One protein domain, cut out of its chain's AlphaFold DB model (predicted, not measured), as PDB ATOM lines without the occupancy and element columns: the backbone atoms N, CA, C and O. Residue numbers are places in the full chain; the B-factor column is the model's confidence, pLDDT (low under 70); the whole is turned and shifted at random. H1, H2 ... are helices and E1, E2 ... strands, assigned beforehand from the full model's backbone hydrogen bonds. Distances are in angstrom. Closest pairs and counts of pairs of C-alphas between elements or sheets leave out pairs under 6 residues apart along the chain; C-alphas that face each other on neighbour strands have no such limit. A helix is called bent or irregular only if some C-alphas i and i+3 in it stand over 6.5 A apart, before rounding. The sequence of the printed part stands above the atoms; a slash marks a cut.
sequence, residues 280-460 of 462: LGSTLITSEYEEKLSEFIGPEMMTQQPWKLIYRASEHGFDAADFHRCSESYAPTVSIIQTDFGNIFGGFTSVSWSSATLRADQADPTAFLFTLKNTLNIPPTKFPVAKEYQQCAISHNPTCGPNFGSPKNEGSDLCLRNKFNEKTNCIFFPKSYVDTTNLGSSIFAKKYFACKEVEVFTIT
ATOM      1  N   LEU A 280     420.573 374.328 439.281       82.31
ATOM      2  CA  LEU A 280     421.801 375.114 439.385       82.31
ATOM      3  C   LEU A 280     423.055 374.246 439.232       82.31
ATOM      4  O   LEU A 280     423.272 373.279 439.962       82.31
ATOM      5  N   GLY A 281     423.906 374.652 438.290       86.44
ATOM      6  CA  GLY A 281     425.187 374.014 438.014       86.44
ATOM      7  C   GLY A 281     425.140 372.853 437.019       86.44
ATOM      8  O   GLY A 281     426.211 372.333 436.727       86.44
ATOM      9  N   SER A 282     423.976 372.454 436.480       91.88
ATOM     10  CA  SER A 282     423.902 371.384 435.466       91.88
ATOM     11  C   SER A 282     424.735 371.688 434.215       91.88
ATOM     12  O   SER A 282     424.756 372.811 433.715       91.88
ATOM     13  N   THR A 283     425.380 370.651 433.678       92.75
ATOM     14  CA  THR A 283     426.026 370.655 432.352       92.75
ATOM     15  C   THR A 283     425.213 369.902 431.294       92.75
ATOM     16  O   THR A 283     425.538 369.965 430.107       92.75
ATOM     17  N   LEU A 284     424.158 369.188 431.708       93.44
ATOM     18  CA  LEU A 284     423.344 368.323 430.848       93.44
ATOM     19  C   LEU A 284     421.986 368.931 430.474       93.44
ATOM     20  O   LEU A 284     421.424 368.574 429.435       93.44
ATOM     21  N   ILE A 285     421.448 369.822 431.308       92.38
ATOM     22  CA  ILE A 285     420.120 370.411 431.138       92.38
ATOM     23  C   ILE A 285     420.211 371.729 430.358       92.38
ATOM     24  O   ILE A 285     420.954 372.638 430.716       92.38
ATOM     25  N   THR A 286     419.407 371.846 429.300       90.06
ATOM     26  CA  THR A 286     419.103 373.120 428.631       90.06
ATOM     27  C   THR A 286     417.824 373.722 429.219       90.06
ATOM     28  O   THR A 286     417.024 373.004 429.813       90.06
ATOM     29  N   SER A 287     417.559 375.012 428.996       86.44
ATOM     30  CA  SER A 287     416.321 375.662 429.468       86.44
ATOM     31  C   SER A 287     415.033 374.979 428.969       86.44
ATOM     32  O   SER A 287     414.032 374.962 429.680       86.44
ATOM     33  N   GLU A 288     415.062 374.363 427.780       89.31
ATOM     34  CA  GLU A 288     413.962 373.542 427.245       89.31
ATOM     35  C   GLU A 288     413.738 372.270 428.083       89.31
ATOM     36  O   GLU A 288     412.608 371.925 428.437       89.31
ATOM     37  N   TYR A 289     414.822 371.576 428.436       93.88
ATOM     38  CA  TYR A 289     414.758 370.369 429.259       93.88
ATOM     39  C   TYR A 289     414.429 370.679 430.724       93.88
ATOM     40  O   TYR A 289     413.745 369.882 431.362       93.88
ATOM     41  N   GLU A 290     414.839 371.838 431.241       90.81
ATOM     42  CA  GLU A 290     414.447 372.324 432.567       90.81
ATOM     43  C   GLU A 290     412.930 372.540 432.663       90.81
ATOM     44  O   GLU A 290     412.304 372.086 433.623       90.81
ATOM     45  N   GLU A 291     412.311 373.159 431.652       89.44
ATOM     46  CA  GLU A 291     410.854 373.338 431.611       89.44
ATOM     47  C   GLU A 291     410.120 371.988 431.563       89.44
ATOM     48  O   GLU A 291     409.145 371.786 432.290       89.44
ATOM     49  N   LYS A 292     410.632 371.018 430.792       93.88
ATOM     50  CA  LYS A 292     410.049 369.668 430.715       93.88
ATOM     51  C   LYS A 292     410.234 368.849 431.993       93.88
ATOM     52  O   LYS A 292     409.290 368.192 432.421       93.88
ATOM     53  N   LEU A 293     411.391 368.925 432.652       93.31
ATOM     54  CA  LEU A 293     411.585 368.313 433.972       93.31
ATOM     55  C   LEU A 293     410.657 368.939 435.020       93.31
ATOM     56  O   LEU A 293     410.054 368.210 435.802       93.31
ATOM     57  N   SER A 294     410.481 370.262 434.990       90.88
ATOM     58  CA  SER A 294     409.556 370.981 435.876       90.88
ATOM     59  C   SER A 294     408.105 370.520 435.690       90.88
ATOM     60  O   SER A 294     407.395 370.285 436.668       90.88
ATOM     61  N   GLU A 295     407.672 370.334 434.438       92.50
ATOM     62  CA  GLU A 295     406.366 369.761 434.088       92.50
ATOM     63  C   GLU A 295     406.221 368.312 434.586       92.50
ATOM     64  O   GLU A 295     405.173 367.939 435.113       92.50
ATOM     65  N   PHE A 296     407.273 367.496 434.462       95.19
ATOM     66  CA  PHE A 296     407.257 366.094 434.886       95.19
ATOM     67  C   PHE A 296     407.255 365.917 436.405       95.19
ATOM     68  O   PHE A 296     406.587 365.004 436.895       95.19
ATOM     69  N   ILE A 297     407.985 366.751 437.143       92.25
ATOM     70  CA  ILE A 297     408.042 366.731 438.611       92.25
ATOM     71  C   ILE A 297     406.723 367.258 439.199       92.25
ATOM     72  O   ILE A 297     406.174 366.650 440.114       92.25
ATOM     73  N   GLY A 298     406.163 368.317 438.608       87.81
ATOM     74  CA  GLY A 298     404.870 368.884 438.991       87.81
ATOM     75  C   GLY A 298     404.969 369.995 440.049       87.81
ATOM     76  O   GLY A 298     405.920 370.048 440.829       87.81
ATOM     77  N   PRO A 299     403.987 370.915 440.096       77.12
ATOM     78  CA  PRO A 299     404.113 372.193 440.801       77.12
ATOM     79  C   PRO A 299     404.275 372.071 442.323       77.12
ATOM     80  O   PRO A 299     404.924 372.921 442.924       77.12
ATOM     81  N   GLU A 300     403.728 371.021 442.941       74.31
ATOM     82  CA  GLU A 300     403.792 370.789 444.395       74.31
ATOM     83  C   GLU A 300     405.227 370.589 444.903       74.31
ATOM     84  O   GLU A 300     405.546 370.979 446.023       74.31
ATOM     85  N   MET A 301     406.106 370.028 444.068       74.69
ATOM     86  CA  MET A 301     407.513 369.769 444.399       74.69
ATOM     87  C   MET A 301     408.474 370.808 443.798       74.69
ATOM     88  O   MET A 301     409.683 370.731 443.998       74.69
ATOM     89  N   MET A 302     407.940 371.800 443.078       71.00
ATOM     90  CA  MET A 302     408.686 372.883 442.420       71.00
ATOM     91  C   MET A 302     408.548 374.207 443.198       71.00
ATOM     92  O   MET A 302     408.431 375.295 442.631       71.00
ATOM     93  N   THR A 303     408.520 374.114 444.528       57.38
ATOM     94  CA  THR A 303     408.209 375.195 445.472       57.38
ATOM     95  C   THR A 303     409.397 376.131 445.729       57.38
ATOM     96  O   THR A 303     410.063 376.057 446.755       57.38
ATOM     97  N   GLN A 304     409.635 377.060 444.794       53.59
ATOM     98  CA  GLN A 304     410.542 378.230 444.869       53.59
ATOM     99  C   GLN A 304     412.033 378.008 445.220       53.59
ATOM    100  O   GLN A 304     412.823 378.940 445.070       53.59
ATOM    101  N   GLN A 305     412.456 376.818 445.649       66.56
ATOM    102  CA  GLN A 305     413.861 376.499 445.907       66.56
ATOM    103  C   GLN A 305     414.519 375.888 444.661       66.56
ATOM    104  O   GLN A 305     413.895 375.070 443.981       66.56
ATOM    105  N   PRO A 306     415.785 376.231 444.364       83.19
ATOM    106  CA  PRO A 306     416.530 375.570 443.306       83.19
ATOM    107  C   PRO A 306     416.867 374.125 443.694       83.19
ATOM    108  O   PRO A 306     417.143 373.802 444.857       83.19
ATOM    109  N   TRP A 307     416.903 373.273 442.678       88.69
ATOM    110  CA  TRP A 307     417.453 371.931 442.739       88.69
ATOM    111  C   TRP A 307     418.981 372.024 442.775       88.69
ATOM    112  O   TRP A 307     419.624 372.542 441.860       88.69
ATOM    113  N   LYS A 308     419.566 371.532 443.865       91.88
ATOM    114  CA  LYS A 308     421.002 371.560 444.137       91.88
ATOM    115  C   LYS A 308     421.659 370.304 443.571       91.88
ATOM    116  O   LYS A 308     421.250 369.198 443.923       91.88
ATOM    117  N   LEU A 309     422.705 370.478 442.761       95.00
ATOM    118  CA  LEU A 309     423.604 369.394 442.358       95.00
ATOM    119  C   LEU A 309     424.295 368.811 443.603       95.00
ATOM    120  O   LEU A 309     424.945 369.545 444.351       95.00
ATOM    121  N   ILE A 310     424.141 367.506 443.828       95.75
ATOM    122  CA  ILE A 310     424.771 366.774 444.943       95.75
ATOM    123  C   ILE A 310     425.798 365.745 444.478       95.75
ATOM    124  O   ILE A 310     426.713 365.434 445.230       95.75
ATOM    125  N   TYR A 311     425.693 365.258 443.241       97.19
ATOM    126  CA  TYR A 311     426.656 364.334 442.646       97.19
ATOM    127  C   TYR A 311     426.822 364.627 441.155       97.19
ATOM    128  O   TYR A 311     425.836 364.808 440.440       97.19
ATOM    129  N   ARG A 312     428.075 364.626 440.697       98.19
ATOM    130  CA  ARG A 312     428.482 364.622 439.286       98.19
ATOM    131  C   ARG A 312     429.566 363.569 439.103       98.19
ATOM    132  O   ARG A 312     430.595 363.663 439.773       98.19
ATOM    133  N   ALA A 313     429.377 362.609 438.204       97.69
ATOM    134  CA  ALA A 313     430.301 361.487 438.047       97.69
ATOM    135  C   ALA A 313     431.707 361.918 437.590       97.69
ATOM    136  O   ALA A 313     432.695 361.386 438.098       97.69
ATOM    137  N   SER A 314     431.822 362.922 436.713       97.25
ATOM    138  CA  SER A 314     433.134 363.452 436.298       97.25
ATOM    139  C   SER A 314     433.926 364.176 437.399       97.25
ATOM    140  O   SER A 314     435.148 364.260 437.300       97.25
ATOM    141  N   GLU A 315     433.265 364.648 438.461       97.06
ATOM    142  CA  GLU A 315     433.905 365.294 439.620       97.06
ATOM    143  C   GLU A 315     434.125 364.328 440.792       97.06
ATOM    144  O   GLU A 315     435.134 364.413 441.489       97.06
ATOM    145  N   HIS A 316     433.176 363.417 441.024       97.56
ATOM    146  CA  HIS A 316     433.109 362.601 442.240       97.56
ATOM    147  C   HIS A 316     433.564 361.152 442.032       97.56
ATOM    148  O   HIS A 316     433.834 360.477 443.024       97.56
ATOM    149  N   GLY A 317     433.655 360.688 440.782       97.12
ATOM    150  CA  GLY A 317     433.940 359.303 440.406       97.12
ATOM    151  C   GLY A 317     432.712 358.572 439.847       97.12
ATOM    152  O   GLY A 317     431.567 358.929 440.132       97.12
ATOM    153  N   PHE A 318     432.954 357.562 439.006       97.62
ATOM    154  CA  PHE A 318     431.928 356.809 438.270       97.62
ATOM    155  C   PHE A 318     431.534 355.484 438.960       97.62
ATOM    156  O   PHE A 318     430.919 354.635 438.318       97.62
ATOM    157  N   ASP A 319     431.881 355.257 440.230       96.44
ATOM    158  CA  ASP A 319     431.497 354.039 440.957       96.44
ATOM    159  C   ASP A 319     430.279 354.250 441.874       96.44
ATOM    160  O   ASP A 319     429.965 355.362 442.305       96.44
ATOM    161  N   ALA A 320     429.578 353.163 442.224       95.69
ATOM    162  CA  ALA A 320     428.418 353.234 443.116       95.69
ATOM    163  C   ALA A 320     428.776 353.784 444.503       95.69
ATOM    164  O   ALA A 320     427.974 354.488 445.110       95.69
ATOM    165  N   ALA A 321     429.996 353.522 444.978       95.44
ATOM    166  CA  ALA A 321     430.507 354.083 446.224       95.44
ATOM    167  C   ALA A 321     430.600 355.622 446.189       95.44
ATOM    168  O   ALA A 321     430.412 356.266 447.221       95.44
ATOM    169  N   ASP A 322     430.853 356.217 445.020       96.94
ATOM    170  CA  ASP A 322     430.888 357.671 444.844       96.94
ATOM    171  C   ASP A 322     429.485 358.264 444.839       96.94
ATOM    172  O   ASP A 322     429.227 359.256 445.522       96.94
ATOM    173  N   PHE A 323     428.568 357.608 444.126       96.88
ATOM    174  CA  PHE A 323     427.157 357.968 444.126       96.88
ATOM    175  C   PHE A 323     426.549 357.920 445.534       96.88
ATOM    176  O   PHE A 323     425.961 358.914 445.962       96.88
ATOM    177  N   HIS A 324     426.711 356.810 446.269       95.00
ATOM    178  CA  HIS A 324     426.145 356.649 447.618       95.00
ATOM    179  C   HIS A 324     426.739 357.666 448.594       95.00
ATOM    180  O   HIS A 324     425.982 358.369 449.255       95.00
ATOM    181  N   ARG A 325     428.067 357.873 448.583       95.38
ATOM    182  CA  ARG A 325     428.742 358.909 449.395       95.38
ATOM    183  C   ARG A 325     428.143 360.312 449.223       95.38
ATOM    184  O   ARG A 325     428.206 361.110 450.153       95.38
ATOM    185  N   CYS A 326     427.603 360.616 448.043       94.25
ATOM    186  CA  CYS A 326     427.066 361.935 447.709       94.25
ATOM    187  C   CYS A 326     425.529 362.023 447.773       94.25
ATOM    188  O   CYS A 326     424.999 363.119 447.945       94.25
ATOM    189  N   SER A 327     424.817 360.898 447.622       91.69
ATOM    190  CA  SER A 327     423.361 360.862 447.377       91.69
ATOM    191  C   SER A 327     422.558 360.101 448.437       91.69
ATOM    192  O   SER A 327     421.341 360.266 448.513       91.69
ATOM    193  N   GLU A 328     423.201 359.270 449.260       85.25
ATOM    194  CA  GLU A 328     422.558 358.603 450.393       85.25
ATOM    195  C   GLU A 328     422.184 359.644 451.463       85.25
ATOM    196  O   GLU A 328     422.999 360.483 451.841       85.25
ATOM    197  N   SER A 329     420.946 359.584 451.967       85.12
ATOM    198  CA  SER A 329     420.271 360.587 452.825       85.12
ATOM    199  C   SER A 329     419.597 361.777 452.122       85.12
ATOM    200  O   SER A 329     418.979 362.587 452.814       85.12
ATOM    201  N   TYR A 330     419.642 361.896 450.789       90.69
ATOM    202  CA  TYR A 330     418.896 362.935 450.061       90.69
ATOM    203  C   TYR A 330     417.614 362.391 449.426       90.69
ATOM    204  O   TYR A 330     417.624 361.352 448.768       90.69
ATOM    205  N   ALA A 331     416.512 363.122 449.606       90.75
ATOM    206  CA  ALA A 331     415.199 362.831 449.040       90.75
ATOM    207  C   ALA A 331     414.350 364.119 448.995       90.75
ATOM    208  O   ALA A 331     414.400 364.887 449.959       90.75
ATOM    209  N   PRO A 332     413.535 364.356 447.948       93.88
ATOM    210  CA  PRO A 332     413.520 363.683 446.643       93.88
ATOM    211  C   PRO A 332     414.835 363.849 445.870       93.88
ATOM    212  O   PRO A 332     415.571 364.806 446.092       93.88
ATOM    213  N   THR A 333     415.096 362.976 444.893       96.00
ATOM    214  CA  THR A 333     416.210 363.158 443.947       96.00
ATOM    215  C   THR A 333     415.798 362.982 442.487       96.00
ATOM    216  O   THR A 333     414.918 362.190 442.149       96.00
ATOM    217  N   VAL A 334     416.477 363.720 441.607       96.81
ATOM    218  CA  VAL A 334     416.427 363.571 440.146       96.81
ATOM    219  C   VAL A 334     417.810 363.138 439.684       96.81
ATOM    220  O   VAL A 334     418.777 363.873 439.861       96.81
ATOM    221  N   SER A 335     417.904 361.951 439.089       98.19
ATOM    222  CA  SER A 335     419.119 361.447 438.439       98.19
ATOM    223  C   SER A 335     419.038 361.697 436.937       98.19
ATOM    224  O   SER A 335     418.050 361.312 436.315       98.19
ATOM    225  N   ILE A 336     420.070 362.301 436.352       98.38
ATOM    226  CA  ILE A 336     420.167 362.679 434.938       98.38
ATOM    227  C   ILE A 336     421.422 362.041 434.356       98.38
ATOM    228  O   ILE A 336     422.518 362.194 434.883       98.38
ATOM    229  N   ILE A 337     421.258 361.303 433.266       98.62
ATOM    230  CA  ILE A 337     422.268 360.419 432.695       98.62
ATOM    231  C   ILE A 337     422.476 360.820 431.240       98.62
ATOM    232  O   ILE A 337     421.524 360.820 430.459       98.62
ATOM    233  N   GLN A 338     423.719 361.119 430.862       98.44
ATOM    234  CA  GLN A 338     424.125 361.260 429.465       98.44
ATOM    235  C   GLN A 338     424.918 360.026 429.030       98.44
ATOM    236  O   GLN A 338     425.912 359.674 429.663       98.44
ATOM    237  N   THR A 339     424.532 359.387 427.925       97.94
ATOM    238  CA  THR A 339     425.288 358.252 427.363       97.94
ATOM    239  C   THR A 339     426.487 358.699 426.526       97.94
ATOM    240  O   THR A 339     426.548 359.838 426.058       97.94
ATOM    241  N   ASP A 340     427.426 357.785 426.273       95.19
ATOM    242  CA  ASP A 340     428.553 357.982 425.346       95.19
ATOM    243  C   ASP A 340     428.113 358.347 423.911       95.19
ATOM    244  O   ASP A 340     428.790 359.118 423.233       95.19
ATOM    245  N   PHE A 341     426.934 357.884 423.479       94.12
ATOM    246  CA  PHE A 341     426.282 358.268 422.215       94.12
ATOM    247  C   PHE A 341     425.290 359.448 422.331       94.12
ATOM    248  O   PHE A 341     424.589 359.763 421.370       94.12
ATOM    249  N   GLY A 342     425.242 360.142 423.474       95.06
ATOM    250  CA  GLY A 342     424.602 361.453 423.603       95.06
ATOM    251  C   GLY A 342     423.078 361.474 423.764       95.06
ATOM    252  O   GLY A 342     422.487 362.539 423.536       95.06
ATOM    253  N   ASN A 343     422.458 360.357 424.165       97.81
ATOM    254  CA  ASN A 343     421.098 360.363 424.721       97.81
ATOM    255  C   ASN A 343     421.131 360.951 426.137       97.81
ATOM    256  O   ASN A 343     422.138 360.818 426.832       97.81
ATOM    257  N   ILE A 344     420.037 361.593 426.554       98.50
ATOM    258  CA  ILE A 344     419.857 362.154 427.896       98.50
ATOM    259  C   ILE A 344     418.521 361.662 428.448       98.50
ATOM    260  O   ILE A 344     417.462 361.905 427.860       98.50
ATOM    261  N   PHE A 345     418.579 360.953 429.567       98.62
ATOM    262  CA  PHE A 345     417.433 360.345 430.238       98.62
ATOM    263  C   PHE A 345     417.703 360.228 431.738       98.62
ATOM    264  O   PHE A 345     418.774 360.607 432.206       98.62
ATOM    265  N   GLY A 346     416.753 359.709 432.504       98.31
ATOM    266  CA  GLY A 346     416.947 359.576 433.936       98.31
ATOM    267  C   GLY A 346     415.736 359.048 434.678       98.31
ATOM    268  O   GLY A 346     414.835 358.449 434.087       98.31
ATOM    269  N   GLY A 347     415.734 359.292 435.984       98.19
ATOM    270  CA  GLY A 347     414.627 358.950 436.862       98.19
ATOM    271  C   GLY A 347     414.516 359.895 438.052       98.19
ATOM    272  O   GLY A 347     415.503 360.477 438.503       98.19
ATOM    273  N   PHE A 348     413.290 360.046 438.535       97.81
ATOM    274  CA  PHE A 348     412.933 360.778 439.744       97.81
ATOM    275  C   PHE A 348     412.477 359.792 440.820       97.81
ATOM    276  O   PHE A 348     411.774 358.822 440.520       97.81
ATOM    277  N   THR A 349     412.827 360.084 442.070       96.56
ATOM    278  CA  THR A 349     412.315 359.388 443.251       96.56
ATOM    279  C   THR A 349     412.057 360.356 444.405       96.56
ATOM    280  O   THR A 349     412.812 361.306 444.609       96.56
ATOM    281  N   SER A 350     410.994 360.107 445.171       94.81
ATOM    282  CA  SER A 350     410.681 360.807 446.421       94.81
ATOM    283  C   SER A 350     411.336 360.188 447.660       94.81
ATOM    284  O   SER A 350     411.276 360.786 448.732       94.81
ATOM    285  N   VAL A 351     411.976 359.019 447.533       94.81
ATOM    286  CA  VAL A 351     412.639 358.309 448.638       94.81
ATOM    287  C   VAL A 351     414.161 358.438 448.565       94.81
ATOM    288  O   VAL A 351     414.737 358.643 447.498       94.81
ATOM    289  N   SER A 352     414.824 358.314 449.719       92.75
ATOM    290  CA  SER A 352     416.289 358.330 449.796       92.75
ATOM    291  C   SER A 352     416.878 357.052 449.217       92.75
ATOM    292  O   SER A 352     416.333 355.963 449.394       92.75
ATOM    293  N   TRP A 353     418.055 357.168 448.609       92.81
ATOM    294  CA  TRP A 353     418.907 356.020 448.312       92.81
ATOM    295  C   TRP A 353     419.437 355.385 449.602       92.81
ATOM    296  O   TRP A 353     419.496 356.044 450.644       92.81
ATOM    297  N   SER A 354     419.833 354.113 449.517       88.50
ATOM    298  CA  SER A 354     420.577 353.431 450.572       88.50
ATOM    299  C   SER A 354     421.551 352.392 450.010       88.50
ATOM    300  O   SER A 354     421.256 351.718 449.016       88.50
ATOM    301  N   SER A 355     422.687 352.231 450.688       87.25
ATOM    302  CA  SER A 355     423.693 351.194 450.464       87.25
ATOM    303  C   SER A 355     423.723 350.139 451.587       87.25
ATOM    304  O   SER A 355     424.519 349.202 451.526       87.25
ATOM    305  N   ALA A 356     422.882 350.271 452.622       81.25
ATOM    306  CA  ALA A 356     422.976 349.510 453.876       81.25
ATOM    307  C   ALA A 356     422.707 347.996 453.747       81.25
ATOM    308  O   ALA A 356     423.096 347.214 454.614       81.25
ATOM    309  N   THR A 357     422.050 347.558 452.669       76.56
ATOM    310  CA  THR A 357     421.729 346.146 452.412       76.56
ATOM    311  C   THR A 357     422.043 345.764 450.971       76.56
ATOM    312  O   THR A 357     421.779 346.544 450.059       76.56
ATOM    313  N   LEU A 358     422.533 344.537 450.750       72.81
ATOM    314  CA  LEU A 358     422.935 344.041 449.422       72.81
ATOM    315  C   LEU A 358     421.832 344.149 448.359       72.81
ATOM    316  O   LEU A 358     422.135 344.428 447.198       72.81
ATOM    317  N   ARG A 359     420.571 343.925 448.748       79.25
ATOM    318  CA  ARG A 359     419.403 344.268 447.937       79.25
ATOM    319  C   ARG A 359     418.163 344.465 448.808       79.25
ATOM    320  O   ARG A 359     417.780 343.536 449.516       79.25
ATOM    321  N   ALA A 360     417.528 345.627 448.703       84.94
ATOM    322  CA  ALA A 360     416.210 345.896 449.276       84.94
ATOM    323  C   ALA A 360     415.360 346.670 448.265       84.94
ATOM    324  O   ALA A 360     415.824 347.649 447.686       84.94
ATOM    325  N   ASP A 361     414.126 346.223 448.051       87.69
ATOM    326  CA  ASP A 361     413.174 346.913 447.187       87.69
ATOM    327  C   ASP A 361     412.358 347.897 448.042       87.69
ATOM    328  O   ASP A 361     411.898 347.550 449.130       87.69
ATOM    329  N   GLN A 362     412.227 349.132 447.563       91.88
ATOM    330  CA  GLN A 362     411.626 350.252 448.275       91.88
ATOM    331  C   GLN A 362     410.419 350.787 447.502       91.88
ATOM    332  O   GLN A 362     410.441 350.941 446.274       91.88
ATOM    333  N   ALA A 363     409.362 351.088 448.256       95.38
ATOM    334  CA  ALA A 363     408.126 351.618 447.717       95.38
ATOM    335  C   ALA A 363     408.244 353.114 447.397       95.38
ATOM    336  O   ALA A 363     408.636 353.896 448.264       95.38
ATOM    337  N   ASP A 364     407.848 353.505 446.183       96.81
ATOM    338  CA  ASP A 364     407.690 354.905 445.772       96.81
ATOM    339  C   ASP A 364     406.602 355.026 444.683       96.81
ATOM    340  O   ASP A 364     406.884 354.845 443.495       96.81
ATOM    341  N   PRO A 365     405.348 355.345 445.058       96.31
ATOM    342  CA  PRO A 365     404.248 355.560 444.115       96.31
ATOM    343  C   PRO A 365     404.433 356.748 443.161       96.31
ATOM    344  O   PRO A 365     403.699 356.851 442.178       96.31
ATOM    345  N   THR A 366     405.365 357.657 443.465       96.12
ATOM    346  CA  THR A 366     405.610 358.891 442.703       96.12
ATOM    347  C   THR A 366     406.773 358.763 441.723       96.12
ATOM    348  O   THR A 366     406.920 359.618 440.848       96.12
ATOM    349  N   ALA A 367     407.577 357.699 441.833       97.50
ATOM    350  CA  ALA A 367     408.739 357.484 440.987       97.50
ATOM    351  C   ALA A 367     408.370 357.419 439.498       97.50
ATOM    352  O   ALA A 367     407.358 356.837 439.087       97.50
ATOM    353  N   PHE A 368     409.249 357.963 438.661       98.19
ATOM    354  CA  PHE A 368     409.125 357.883 437.210       98.19
ATOM    355  C   PHE A 368     410.492 357.861 436.537       98.19
ATOM    356  O   PHE A 368     411.435 358.496 437.003       98.19
ATOM    357  N   LEU A 369     410.574 357.174 435.401       98.62
ATOM    358  CA  LEU A 369     411.658 357.349 434.441       98.62
ATOM    359  C   LEU A 369     411.284 358.450 433.445       98.62
ATOM    360  O   LEU A 369     410.107 358.758 433.249       98.62
ATOM    361  N   PHE A 370     412.276 359.049 432.796       98.50
ATOM    362  CA  PHE A 370     412.046 360.035 431.744       98.50
ATOM    363  C   PHE A 370     413.134 359.996 430.671       98.50
ATOM    364  O   PHE A 370     414.278 359.631 430.938       98.50
ATOM    365  N   THR A 371     412.795 360.447 429.466       98.19
ATOM    366  CA  THR A 371     413.758 360.821 428.422       98.19
ATOM    367  C   THR A 371     413.665 362.320 428.145       98.19
ATOM    368  O   THR A 371     412.587 362.906 428.221       98.19
ATOM    369  N   LEU A 372     414.801 362.946 427.832       97.94
ATOM    370  CA  LEU A 372     414.908 364.351 427.406       97.94
ATOM    371  C   LEU A 372     415.459 364.444 425.981       97.94
ATOM    372  O   LEU A 372     414.990 365.232 425.167       97.94
ATOM    373  N   LYS A 373     416.429 363.583 425.657       97.75
ATOM    374  CA  LYS A 373     417.048 363.491 424.337       97.75
ATOM    375  C   LYS A 373     417.282 362.035 423.963       97.75
ATOM    376  O   LYS A 373     417.880 361.288 424.732       97.75
ATOM    377  N   ASN A 374     416.867 361.646 422.764       96.19
ATOM    378  CA  ASN A 374     417.092 360.307 422.230       96.19
ATOM    379  C   ASN A 374     417.380 360.347 420.723       96.19
ATOM    380  O   ASN A 374     416.878 361.213 420.011       96.19
ATOM    381  N   THR A 375     418.158 359.383 420.230       94.62
ATOM    382  CA  THR A 375     418.484 359.197 418.802       94.62
ATOM    383  C   THR A 375     417.275 358.940 417.897       94.62
ATOM    384  O   THR A 375     417.408 359.043 416.680       94.62
ATOM    385  N   LEU A 376     416.108 358.611 418.460       94.38
ATOM    386  CA  LEU A 376     414.856 358.425 417.721       94.38
ATOM    387  C   LEU A 376     414.099 359.751 417.499       94.38
ATOM    388  O   LEU A 376     413.091 359.761 416.799       94.38
ATOM    389  N   ASN A 377     414.586 360.865 418.065       93.56
ATOM    390  CA  ASN A 377     413.957 362.191 418.048       93.56
ATOM    391  C   ASN A 377     412.521 362.214 418.612       93.56
ATOM    392  O   ASN A 377     411.721 363.080 418.256       93.56
ATOM    393  N   ILE A 378     412.191 361.282 419.510       95.19
ATOM    394  CA  ILE A 378     410.937 361.323 420.268       95.19
ATOM    395  C   ILE A 378     411.022 362.490 421.268       95.19
ATOM    396  O   ILE A 378     412.062 362.622 421.922       95.19
ATOM    397  N   PRO A 379     409.976 363.327 421.415       96.69
ATOM    398  CA  PRO A 379     409.963 364.411 422.397       96.69
ATOM    399  C   PRO A 379     410.238 363.931 423.833       96.69
ATOM    400  O   PRO A 379     410.026 362.750 424.136       96.69
ATOM    401  N   PRO A 380     410.654 364.834 424.743       98.06
ATOM    402  CA  PRO A 380     410.789 364.511 426.157       98.06
ATOM    403  C   PRO A 380     409.540 363.802 426.691       98.06
ATOM    404  O   PRO A 380     408.425 364.290 426.506       98.06
ATOM    405  N   THR A 381     409.720 362.645 427.329       97.94
ATOM    406  CA  THR A 381     408.617 361.753 427.725       97.94
ATOM    407  C   THR A 381     408.800 361.261 429.160       97.94
ATOM    408  O   THR A 381     409.904 360.880 429.548       97.94
ATOM    409  N   LYS A 382     407.707 361.237 429.935       97.94
ATOM    410  CA  LYS A 382     407.625 360.694 431.301       97.94
ATOM    411  C   LYS A 382     407.007 359.290 431.293       97.94
ATOM    412  O   LYS A 382     405.983 359.063 430.650       97.94
ATOM    413  N   PHE A 383     407.589 358.389 432.077       98.19
ATOM    414  CA  PHE A 383     407.187 356.992 432.238       98.19
ATOM    415  C   PHE A 383     406.931 356.714 433.729       98.19
ATOM    416  O   PHE A 383     407.887 356.525 434.485       98.19
ATOM    417  N   PRO A 384     405.673 356.758 434.204       97.75
ATOM    418  CA  PRO A 384     405.353 356.529 435.613       97.75
ATOM    419  C   PRO A 384     405.540 355.057 436.003       97.75
ATOM    420  O   PRO A 384     405.414 354.162 435.164       97.75
ATOM    421  N   VAL A 385     405.802 354.797 437.286       97.25
ATOM    422  CA  VAL A 385     405.757 353.434 437.835       97.25
ATOM    423  C   VAL A 385     404.345 352.840 437.698       97.25
ATOM    424  O   VAL A 385     403.339 353.528 437.903       97.25
ATOM    425  N   ALA A 386     404.247 351.562 437.330       96.06
ATOM    426  CA  ALA A 386     402.977 350.847 437.253       96.06
ATOM    427  C   ALA A 386     402.441 350.539 438.663       96.06
ATOM    428  O   ALA A 386     403.212 350.292 439.593       96.06
ATOM    429  N   LYS A 387     401.114 350.548 438.840       95.00
ATOM    430  CA  LYS A 387     400.466 350.472 440.167       95.00
ATOM    431  C   LYS A 387     400.819 349.187 440.921       95.00
ATOM    432  O   LYS A 387     401.022 349.212 442.126       95.00
ATOM    433  N   GLU A 388     400.925 348.087 440.191       94.06
ATOM    434  CA  GLU A 388     401.273 346.745 440.657       94.06
ATOM    435  C   GLU A 388     402.757 346.558 441.031       94.06
ATOM    436  O   GLU A 388     403.116 345.518 441.587       94.06
ATOM    437  N   TYR A 389     403.614 347.544 440.739       94.38
ATOM    438  CA  TYR A 389     405.056 347.513 441.007       94.38
ATOM    439  C   TYR A 389     405.549 348.688 441.867       94.38
ATOM    440  O   TYR A 389     406.755 348.829 442.072       94.38
ATOM    441  N   GLN A 390     404.645 349.504 442.424       94.31
ATOM    442  CA  GLN A 390     405.000 350.651 443.274       94.31
ATOM    443  C   GLN A 390     405.846 350.262 444.490       94.31
ATOM    444  O   GLN A 390     406.696 351.041 444.904       94.31
ATOM    445  N   GLN A 391     405.655 349.053 445.028       93.00
ATOM    446  CA  GLN A 391     406.404 348.481 446.153       93.00
ATOM    447  C   GLN A 391     407.864 348.113 445.834       93.00
ATOM    448  O   GLN A 391     408.642 347.882 446.753       93.00
ATOM    449  N   CYS A 392     408.234 348.035 444.554       92.69
ATOM    450  CA  CYS A 392     409.602 347.789 444.089       92.69
ATOM    451  C   CYS A 392     410.025 348.812 443.023       92.69
ATOM    452  O   CYS A 392     410.760 348.491 442.083       92.69
ATOM    453  N   ALA A 393     409.533 350.047 443.175       95.19
ATOM    454  CA  ALA A 393     409.848 351.182 442.319       95.19
ATOM    455  C   ALA A 393     411.343 351.527 442.367       95.19
ATOM    456  O   ALA A 393     411.948 351.798 441.337       95.19
ATOM    457  N   ILE A 394     411.958 351.454 443.546       95.44
ATOM    458  CA  ILE A 394     413.387 351.704 443.760       95.44
ATOM    459  C   ILE A 394     414.026 350.433 444.319       95.44
ATOM    460  O   ILE A 394     413.382 349.693 445.060       95.44
ATOM    461  N   SER A 395     415.280 350.145 443.963       92.31
ATOM    462  CA  SER A 395     415.992 348.965 444.474       92.31
ATOM    463  C   SER A 395     417.375 349.352 444.991       92.31
ATOM    464  O   SER A 395     418.296 349.658 444.234       92.31
ATOM    465  N   HIS A 396     417.525 349.366 446.308       89.62
ATOM    466  CA  HIS A 396     418.768 349.686 447.001       89.62
ATOM    467  C   HIS A 396     419.801 348.578 446.798       89.62
ATOM    468  O   HIS A 396     419.483 347.400 446.960       89.62
ATOM    469  N   ASN A 397     421.031 348.946 446.434       88.62
ATOM    470  CA  ASN A 397     422.153 348.024 446.276       88.62
ATOM    471  C   ASN A 397     423.484 348.808 446.359       88.62
ATOM    472  O   ASN A 397     423.677 349.718 445.553       88.62
ATOM    473  N   PRO A 398     424.430 348.458 447.252       89.00
ATOM    474  CA  PRO A 398     425.708 349.169 447.403       89.00
ATOM    475  C   PRO A 398     426.629 349.109 446.172       89.00
ATOM    476  O   PRO A 398     427.565 349.894 446.068       89.00
ATOM    477  N   THR A 399     426.391 348.183 445.237       90.19
ATOM    478  CA  THR A 399     427.171 348.013 443.990       90.19
ATOM    479  C   THR A 399     426.538 348.693 442.769       90.19
ATOM    480  O   THR A 399     427.057 348.588 441.652       90.19
ATOM    481  N   CYS A 400     425.416 349.387 442.978       92.94
ATOM    482  CA  CYS A 400     424.682 350.117 441.955       92.94
ATOM    483  C   CYS A 400     424.488 351.576 442.376       92.94
ATOM    484  O   CYS A 400     424.316 351.865 443.557       92.94
ATOM    485  N   GLY A 401     424.490 352.481 441.401       95.50
ATOM    486  CA  GLY A 401     424.040 353.857 441.582       95.50
ATOM    487  C   GLY A 401     422.508 353.949 441.521       95.50
ATOM    488  O   GLY A 401     421.821 353.061 442.036       95.50
ATOM    489  N   PRO A 402     421.949 354.961 440.831       96.50
ATOM    490  CA  PRO A 402     420.521 355.040 440.547       96.50
ATOM    491  C   PRO A 402     419.976 353.736 439.939       96.50
ATOM    492  O   PRO A 402     420.477 353.232 438.926       96.50
ATOM    493  N   ASN A 403     418.959 353.175 440.593       95.44
ATOM    494  CA  ASN A 403     418.438 351.837 440.323       95.44
ATOM    495  C   ASN A 403     416.910 351.805 440.496       95.44
ATOM    496  O   ASN A 403     416.393 351.757 441.615       95.44
ATOM    497  N   PHE A 404     416.208 351.848 439.365       96.75
ATOM    498  CA  PHE A 404     414.760 351.987 439.251       96.75
ATOM    499  C   PHE A 404     414.135 350.697 438.710       96.75
ATOM    500  O   PHE A 404     414.523 350.198 437.648       96.75
ATOM    501  N   GLY A 405     413.131 350.199 439.430       91.62
ATOM    502  CA  GLY A 405     412.400 348.967 439.163       91.62
ATOM    503  C   GLY A 405     413.227 347.744 439.539       91.62
ATOM    504  O   GLY A 405     414.408 347.670 439.224       91.62
ATOM    505  N   SER A 406     412.649 346.743 440.198       82.50
ATOM    506  CA  SER A 406     413.314 345.432 440.315       82.50
ATOM    507  C   SER A 406     412.320 344.283 440.506       82.50
ATOM    508  O   SER A 406     412.418 343.515 441.466       82.50
ATOM    509  N   PRO A 407     411.324 344.144 439.615       78.69
ATOM    510  CA  PRO A 407     410.242 343.202 439.829       78.69
ATOM    511  C   PRO A 407     410.789 341.771 439.803       78.69
ATOM    512  O   PRO A 407     411.507 341.376 438.883       78.69
ATOM    513  N   LYS A 408     410.460 341.000 440.848       72.81
ATOM    514  CA  LYS A 408     410.751 339.558 440.974       72.81
ATOM    515  C   LYS A 408     412.230 339.168 440.806       72.81
ATOM    516  O   LYS A 408     412.532 338.020 440.496       72.81
ATOM    517  N   ASN A 409     413.154 340.101 441.038       68.38
ATOM    518  CA  ASN A 409     414.598 339.917 440.850       68.38
ATOM    519  C   ASN A 409     415.017 339.710 439.375       68.38
ATOM    520  O   ASN A 409     416.162 339.353 439.109       68.38
ATOM    521  N   GLU A 410     414.138 339.979 438.402       73.62
ATOM    522  CA  GLU A 410     414.378 339.747 436.965       73.62
ATOM    523  C   GLU A 410     415.281 340.822 436.311       73.62
ATOM    524  O   GLU A 410     415.425 340.877 435.087       73.62
ATOM    525  N   GLY A 411     415.896 341.694 437.119       80.75
ATOM    526  CA  GLY A 411     416.738 342.820 436.704       80.75
ATOM    527  C   GLY A 411     415.946 344.100 436.420       80.75
ATOM    528  O   GLY A 411     414.821 344.048 435.929       80.75
ATOM    529  N   SER A 412     416.551 345.246 436.712       92.06
ATOM    530  CA  SER A 412     415.885 346.552 436.780       92.06
ATOM    531  C   SER A 412     415.506 347.179 435.436       92.06
ATOM    532  O   SER A 412     416.137 346.890 434.417       92.06
ATOM    533  N   ASP A 413     414.527 348.090 435.435       95.75
ATOM    534  CA  ASP A 413     414.197 348.915 434.263       95.75
ATOM    535  C   ASP A 413     415.372 349.812 433.878       95.75
ATOM    536  O   ASP A 413     415.732 349.858 432.703       95.75
ATOM    537  N   LEU A 414     415.997 350.453 434.871       97.25
ATOM    538  CA  LEU A 414     417.224 351.240 434.755       97.25
ATOM    539  C   LEU A 414     418.127 350.933 435.953       97.25
ATOM    540  O   LEU A 414     417.709 351.099 437.094       97.25
ATOM    541  N   CYS A 415     419.370 350.521 435.713       96.25
ATOM    542  CA  CYS A 415     420.363 350.309 436.763       96.25
ATOM    543  C   CYS A 415     421.742 350.774 436.298       96.25
ATOM    544  O   CYS A 415     422.321 350.210 435.362       96.25
ATOM    545  N   LEU A 416     422.275 351.780 436.986       97.25
ATOM    546  CA  LEU A 416     423.675 352.164 436.896       97.25
ATOM    547  C   LEU A 416     424.513 351.234 437.791       97.25
ATOM    548  O   LEU A 416     424.209 351.079 438.971       97.25
ATOM    549  N   ARG A 417     425.552 350.591 437.246       94.19
ATOM    550  CA  ARG A 417     426.433 349.638 437.964       94.19
ATOM    551  C   ARG A 417     427.844 350.196 438.074       94.19
ATOM    552  O   ARG A 417     428.217 350.967 437.203       94.19
ATOM    553  N   ASN A 418     428.630 349.758 439.067       93.94
ATOM    554  CA  ASN A 418     430.048 350.139 439.205       93.94
ATOM    555  C   ASN A 418     430.762 350.325 437.856       93.94
ATOM    556  O   ASN A 418     430.607 349.512 436.933       93.94
ATOM    557  N   LYS A 419     431.533 351.409 437.785       95.44
ATOM    558  CA  LYS A 419     432.051 352.035 436.574       95.44
ATOM    559  C   LYS A 419     430.949 352.426 435.588       95.44
ATOM    560  O   LYS A 419     430.830 351.847 434.509       95.44
ATOM    561  N   PHE A 420     430.167 353.451 435.922       96.50
ATOM    562  CA  PHE A 420     429.093 353.966 435.067       96.50
ATOM    563  C   PHE A 420     429.594 354.372 433.667       96.50
ATOM    564  O   PHE A 420     428.811 354.361 432.722       96.50
ATOM    565  N   ASN A 421     430.881 354.692 433.501       97.19
ATOM    566  CA  ASN A 421     431.530 354.992 432.219       97.19
ATOM    567  C   ASN A 421     431.933 353.763 431.378       97.19
ATOM    568  O   ASN A 421     432.309 353.919 430.216       97.19
ATOM    569  N   GLU A 422     431.843 352.545 431.913       96.62
ATOM    570  CA  GLU A 422     431.969 351.301 431.149       96.62
ATOM    571  C   GLU A 422     430.580 350.782 430.722       96.62
ATOM    572  O   GLU A 422     429.537 351.260 431.165       96.62
ATOM    573  N   LYS A 423     430.532 349.772 429.840       94.94
ATOM    574  CA  LYS A 423     429.273 349.158 429.359       94.94
ATOM    575  C   LYS A 423     428.684 348.160 430.371       94.94
ATOM    576  O   LYS A 423     428.297 347.054 430.002       94.94
ATOM    577  N   THR A 424     428.657 348.547 431.644       92.94
ATOM    578  CA  THR A 424     428.186 347.749 432.787       92.94
ATOM    579  C   THR A 424     426.727 348.046 433.133       92.94
ATOM    580  O   THR A 424     425.998 347.144 433.549       92.94
ATOM    581  N   ASN A 425     426.282 349.289 432.933       96.69
ATOM    582  CA  ASN A 425     424.913 349.734 433.209       96.69
ATOM    583  C   ASN A 425     423.907 349.015 432.318       96.69
ATOM    584  O   ASN A 425     424.220 348.703 431.167       96.69
ATOM    585  N   CYS A 426     422.685 348.817 432.811       95.12
ATOM    586  CA  CYS A 426     421.634 348.158 432.048       95.12
ATOM    587  C   CYS A 426     420.302 348.915 432.056       95.12
ATOM    588  O   CYS A 426     419.906 349.511 433.058       95.12
ATOM    589  N   ILE A 427     419.600 348.840 430.924       95.44
ATOM    590  CA  ILE A 427     418.213 349.280 430.774       95.44
ATOM    591  C   ILE A 427     417.391 348.110 430.221       95.44
ATOM    592  O   ILE A 427     417.571 347.682 429.079       95.44
ATOM    593  N   PHE A 428     416.504 347.554 431.048       94.94
ATOM    594  CA  PHE A 428     415.589 346.475 430.655       94.94
ATOM    595  C   PHE A 428     414.125 346.919 430.623       94.94
ATOM    596  O   PHE A 428     413.234 346.073 430.622       94.94
ATOM    597  N   PHE A 429     413.894 348.231 430.574       95.00
ATOM    598  CA  PHE A 429     412.584 348.845 430.393       95.00
ATOM    599  C   PHE A 429     411.831 348.273 429.163       95.00
ATOM    600  O   PHE A 429     412.449 348.101 428.100       95.00
ATOM    601  N   PRO A 430     410.509 348.021 429.258       94.12
ATOM    602  CA  PRO A 430     409.651 348.206 430.433       94.12
ATOM    603  C   PRO A 430     409.476 346.925 431.265       94.12
ATOM    604  O   PRO A 430     409.321 345.831 430.717       94.12
ATOM    605  N   LYS A 431     409.441 347.074 432.594       92.75
ATOM    606  CA  LYS A 431     409.005 346.050 433.560       92.75
ATOM    607  C   LYS A 431     408.167 346.654 434.688       92.75
ATOM    608  O   LYS A 431     406.972 346.389 434.747       92.75
ATOM    609  N   SER A 432     408.776 347.460 435.564       94.94
ATOM    610  CA  SER A 432     408.090 348.171 436.655       94.94
ATOM    611  C   SER A 432     407.485 349.501 436.209       94.94
ATOM    612  O   SER A 432     406.579 350.001 436.873       94.94
ATOM    613  N   TYR A 433     407.971 350.086 435.112       96.94
ATOM    614  CA  TYR A 433     407.526 351.386 434.606       96.94
ATOM    615  C   TYR A 433     406.711 351.239 433.319       96.94
ATOM    616  O   TYR A 433     406.993 350.387 432.476       96.94
ATOM    617  N   VAL A 434     405.681 352.075 433.172       97.06
ATOM    618  CA  VAL A 434     404.725 352.004 432.059       97.06
ATOM    619  C   VAL A 434     405.334 352.606 430.795       97.06
ATOM    620  O   VAL A 434     405.646 353.796 430.766       97.06
ATOM    621  N   ASP A 435     405.436 351.815 429.725       96.19
ATOM    622  CA  ASP A 435     405.802 352.315 428.397       96.19
ATOM    623  C   ASP A 435     404.602 352.939 427.680       96.19
ATOM    624  O   ASP A 435     403.712 352.258 427.177       96.19
ATOM    625  N   THR A 436     404.604 354.267 427.619       93.81
ATOM    626  CA  THR A 436     403.617 355.086 426.905       93.81
ATOM    627  C   THR A 436     403.910 355.216 425.404       93.81
ATOM    628  O   THR A 436     403.080 355.742 424.665       93.81
ATOM    629  N   THR A 437     405.068 354.735 424.939       93.81
ATOM    630  CA  THR A 437     405.560 354.870 423.555       93.81
ATOM    631  C   THR A 437     405.546 353.563 422.760       93.81
ATOM    632  O   THR A 437     405.518 353.603 421.532       93.81
ATOM    633  N   ASN A 438     405.529 352.411 423.439       94.06
ATOM    634  CA  ASN A 438     405.713 351.065 422.873       94.06
ATOM    635  C   ASN A 438     407.081 350.846 422.184       94.06
ATOM    636  O   ASN A 438     407.222 349.960 421.340       94.06
ATOM    637  N   LEU A 439     408.097 351.647 422.530       93.38
ATOM    638  CA  LEU A 439     409.470 351.537 422.011       93.38
ATOM    639  C   LEU A 439     410.405 350.757 422.955       93.38
ATOM    640  O   LEU A 439     411.515 350.376 422.562       93.38
ATOM    641  N   GLY A 440     409.977 350.526 424.197       94.00
ATOM    642  CA  GLY A 440     410.759 349.926 425.268       94.00
ATOM    643  C   GLY A 440     412.129 350.578 425.453       94.00
ATOM    644  O   GLY A 440     412.328 351.758 425.171       94.00
ATOM    645  N   SER A 441     413.102 349.800 425.932       93.56
ATOM    646  CA  SER A 441     414.473 350.265 426.207       93.56
ATOM    647  C   SER A 441     415.125 351.072 425.074       93.56
ATOM    648  O   SER A 441     415.947 351.938 425.371       93.56
ATOM    649  N   SER A 442     414.731 350.867 423.808       93.88
ATOM    650  CA  SER A 442     415.345 351.516 422.640       93.88
ATOM    651  C   SER A 442     415.275 353.050 422.635       93.88
ATOM    652  O   SER A 442     416.159 353.681 422.054       93.88
ATOM    653  N   ILE A 443     414.294 353.656 423.321       95.31
ATOM    654  CA  ILE A 443     414.214 355.119 423.482       95.31
ATOM    655  C   ILE A 443     415.274 355.665 424.459       95.31
ATOM    656  O   ILE A 443     415.680 356.820 424.350       95.31
ATOM    657  N   PHE A 444     415.772 354.833 425.377       96.38
ATOM    658  CA  PHE A 444     416.834 355.179 426.325       96.38
ATOM    659  C   PHE A 444     418.208 354.808 425.754       96.38
ATOM    660  O   PHE A 444     419.043 355.675 425.494       96.38
ATOM    661  N   ALA A 445     418.444 353.510 425.551       92.88
ATOM    662  CA  ALA A 445     419.719 352.944 425.129       92.88
ATOM    663  C   ALA A 445     419.559 351.496 424.620       92.88
ATOM    664  O   ALA A 445     418.485 350.899 424.652       92.88
ATOM    665  N   LYS A 446     420.662 350.878 424.186       84.38
ATOM    666  CA  LYS A 446     420.724 349.409 424.083       84.38
ATOM    667  C   LYS A 446     420.711 348.797 425.493       84.38
ATOM    668  O   LYS A 446     421.046 349.480 426.454       84.38
ATOM    669  N   LYS A 447     420.411 347.491 425.597       87.56
ATOM    670  CA  LYS A 447     420.344 346.725 426.866       87.56
ATOM    671  C   LYS A 447     421.465 347.040 427.866       87.56
ATOM    672  O   LYS A 447     421.194 347.061 429.060       87.56
ATOM    673  N   TYR A 448     422.682 347.272 427.369       94.25
ATOM    674  CA  TYR A 448     423.814 347.771 428.146       94.25
ATOM    675  C   TYR A 448     424.398 349.030 427.499       94.25
ATOM    676  O   TYR A 448     424.452 349.121 426.266       94.25
ATOM    677  N   PHE A 449     424.846 349.980 428.319       96.19
ATOM    678  CA  PHE A 449     425.349 351.283 427.871       96.19
ATOM    679  C   PHE A 449     426.434 351.837 428.799       96.19
ATOM    680  O   PHE A 449     426.531 351.433 429.955       96.19
ATOM    681  N   ALA A 450     427.231 352.768 428.274       97.56
ATOM    682  CA  ALA A 450     428.193 353.556 429.036       97.56
ATOM    683  C   ALA A 450     427.666 354.986 429.223       97.56
ATOM    684  O   ALA A 450     427.021 355.548 428.331       97.56
ATOM    685  N   CYS A 451     427.944 355.574 430.380       97.81
ATOM    686  CA  CYS A 451     427.634 356.962 430.693       97.81
ATOM    687  C   CYS A 451     428.835 357.841 430.360       97.81
ATOM    688  O   CYS A 451     429.963 357.546 430.747       97.81
ATOM    689  N   LYS A 452     428.583 358.956 429.685       97.88
ATOM    690  CA  LYS A 452     429.546 360.047 429.573       97.88
ATOM    691  C   LYS A 452     429.518 360.938 430.817       97.88
ATOM    692  O   LYS A 452     430.559 361.437 431.219       97.88
ATOM    693  N   GLU A 453     428.339 361.118 431.408       98.31
ATOM    694  CA  GLU A 453     428.139 361.901 432.629       98.31
ATOM    695  C   GLU A 453     426.888 361.413 433.373       98.31
ATOM    696  O   GLU A 453     425.933 360.941 432.746       98.31
ATOM    697  N   VAL A 454     426.889 361.556 434.699       98.50
ATOM    698  CA  VAL A 454     425.710 361.381 435.555       98.50
ATOM    699  C   VAL A 454     425.658 362.543 436.540       98.50
ATOM    700  O   VAL A 454     426.597 362.739 437.304       98.50
ATOM    701  N   GLU A 455     424.556 363.287 436.546       98.44
ATOM    702  CA  GLU A 455     424.276 364.359 437.505       98.44
ATOM    703  C   GLU A 455     423.081 363.966 438.383       98.44
ATOM    704  O   GLU A 455     422.089 363.437 437.880       98.44
ATOM    705  N   VAL A 456     423.147 364.216 439.690       97.88
ATOM    706  CA  VAL A 456     422.032 363.976 440.619       97.88
ATOM    707  C   VAL A 456     421.755 365.245 441.404       97.88
ATOM    708  O   VAL A 456     422.670 365.871 441.947       97.88
ATOM    709  N   PHE A 457     420.478 365.606 441.467       95.56
ATOM    710  CA  PHE A 457     419.982 366.800 442.133       95.56
ATOM    711  C   PHE A 457     418.978 366.445 443.227       95.56
ATOM    712  O   PHE A 457     418.251 365.459 443.107       95.56
ATOM    713  N   THR A 458     418.886 367.296 444.245       93.25
ATOM    714  CA  THR A 458     417.868 367.259 445.311       93.25
ATOM    715  C   THR A 458     417.299 368.658 445.532       93.25
ATOM    716  O   THR A 458     417.953 369.652 445.203       93.25
ATOM    717  N   ILE A 459     416.119 368.768 446.137       87.56
ATOM    718  CA  ILE A 459     415.671 370.050 446.699       87.56
ATOM    719  C   ILE A 459     416.488 370.378 447.954       87.56
ATOM    720  O   ILE A 459     416.927 369.479 448.674       87.56
ATOM    721  N   THR A 460     416.695 371.668 448.220       67.44
ATOM    722  CA  THR A 460     417.377 372.106 449.445       67.44
ATOM    723  C   THR A 460     416.361 372.167 450.585       67.44
ATOM    724  O   THR A 460     415.609 373.137 450.680       67.44
TER     725      THR A 460
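Overview. This is residues 280 to 460 of the 462 residues of the protein "Hypothetical protein" of Adineta ricciae (UniProt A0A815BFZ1). A twisted sheet of six strands, E1 E11 E2 E3 E5 E6, has H1 over one face, while H3 and the small sheet E8 E9 E10 cover part of the other. The two sheets make a sandwich, partly face to face and with strands crossed, and the pair E4 and E7 sits by E8. The printed part has 181 residues, with five named helices and eleven named strands in the order H1 E1 H2 H3 E2 E3 E4 E5 E6 H4 E7 E8 E9 E10 H5 E11; the sheets are antiparallel. The class is mixed, helices and strands, with under half of the residues in named elements; the whole is compact, radius of gyration of the C-alphas 14.5 A, spans 37 by 36 by 32 A.

Along the chain. H1, residues 287 to 297, begins at C-alpha 287 (416.321, 375.662, 429.468) and is 15.2 A long. E1 is residues 307 to 312, H2 313 to 316, H3 320 to 327, E2 333 to 339 (19.5 A), E3 344 to 349 (17.3 A), E4 360 to 362, E5 368 to 373 (16.1 A) and E6 381 to 384. H4, residues 387 to 392, is irregular: C-alphas 388 and 391 are 7.7 A apart. E7 is residues 394 to 396, E8 400 to 404, E9 414 to 417, E10 425 to 427 and H5 440 to 443. E11, residues 451 to 459, is 23.9 A long and ends at C-alpha 459 (415.671, 370.050, 446.699).

Arrangement. In the large sheet N 308 of E1 and O 458 of E11 are 2.8 A apart, N 336 of E2 and O 455 of E11 2.8 A, and N 346 of E3 and O 370 of E5 2.9 A. The hairpins E2 and E3, and E5 and E6, have N 335 and O 347, and N 369 and O 383, each 2.9 A apart. H1 is over E3 and E5 at a height of 9.5 A; its closest C-alphas to E5 are Tyr 289 and Leu 372, 6.3 A. On the opposite face H3 is over E1 and E11 at 9.8 A, giving three layers, helices on both faces; C-alphas 311 and 326 are 5.6 A apart. E1, H2 H3 and E2 form a split strand-helix-strand unit, E11 between its strands, with a right-handed crossover. H2 stands at the sheet's level and touches H3 only at the corner, C-alphas 316 and 322 being 6.0 A apart. E8 E9 E10 is a meander, each strand the antiparallel neighbour of the one before, with N 401 and O 416 at 2.8 A and N 415 and O 426 at 2.9 A; its strands stand at 72 degrees to those of the large sheet. The closest C-alphas of E2 and E8 are Ser 335 and Pro 402, 6.9 A. E4 and E7 have N 362 and O 394 at 2.8 A; C-alphas 394 of E7 and 404 of E8 are 4.7 A apart, and 361 of E4 and 392 of H4 4.8 A. H5 only grazes both larger sheets. Every O i to N i+4 pair is within hydrogen-bond range in H1 and H3; H4 has 0 of 2, with 1 of 3 O i to N i+3 pairs, and H2 and H5 are too short for an i+4 pair.

Size, cuts and confidence. The two C-alphas farthest apart, Gln 304 and Glu 410, are 39.5 A apart. The printed part has no cut. The link E10 to H5, residues 428 to 439, is long. Mean pLDDT of the printed part is 92.2; residues 303 to 305, 409 and 460 are under 70.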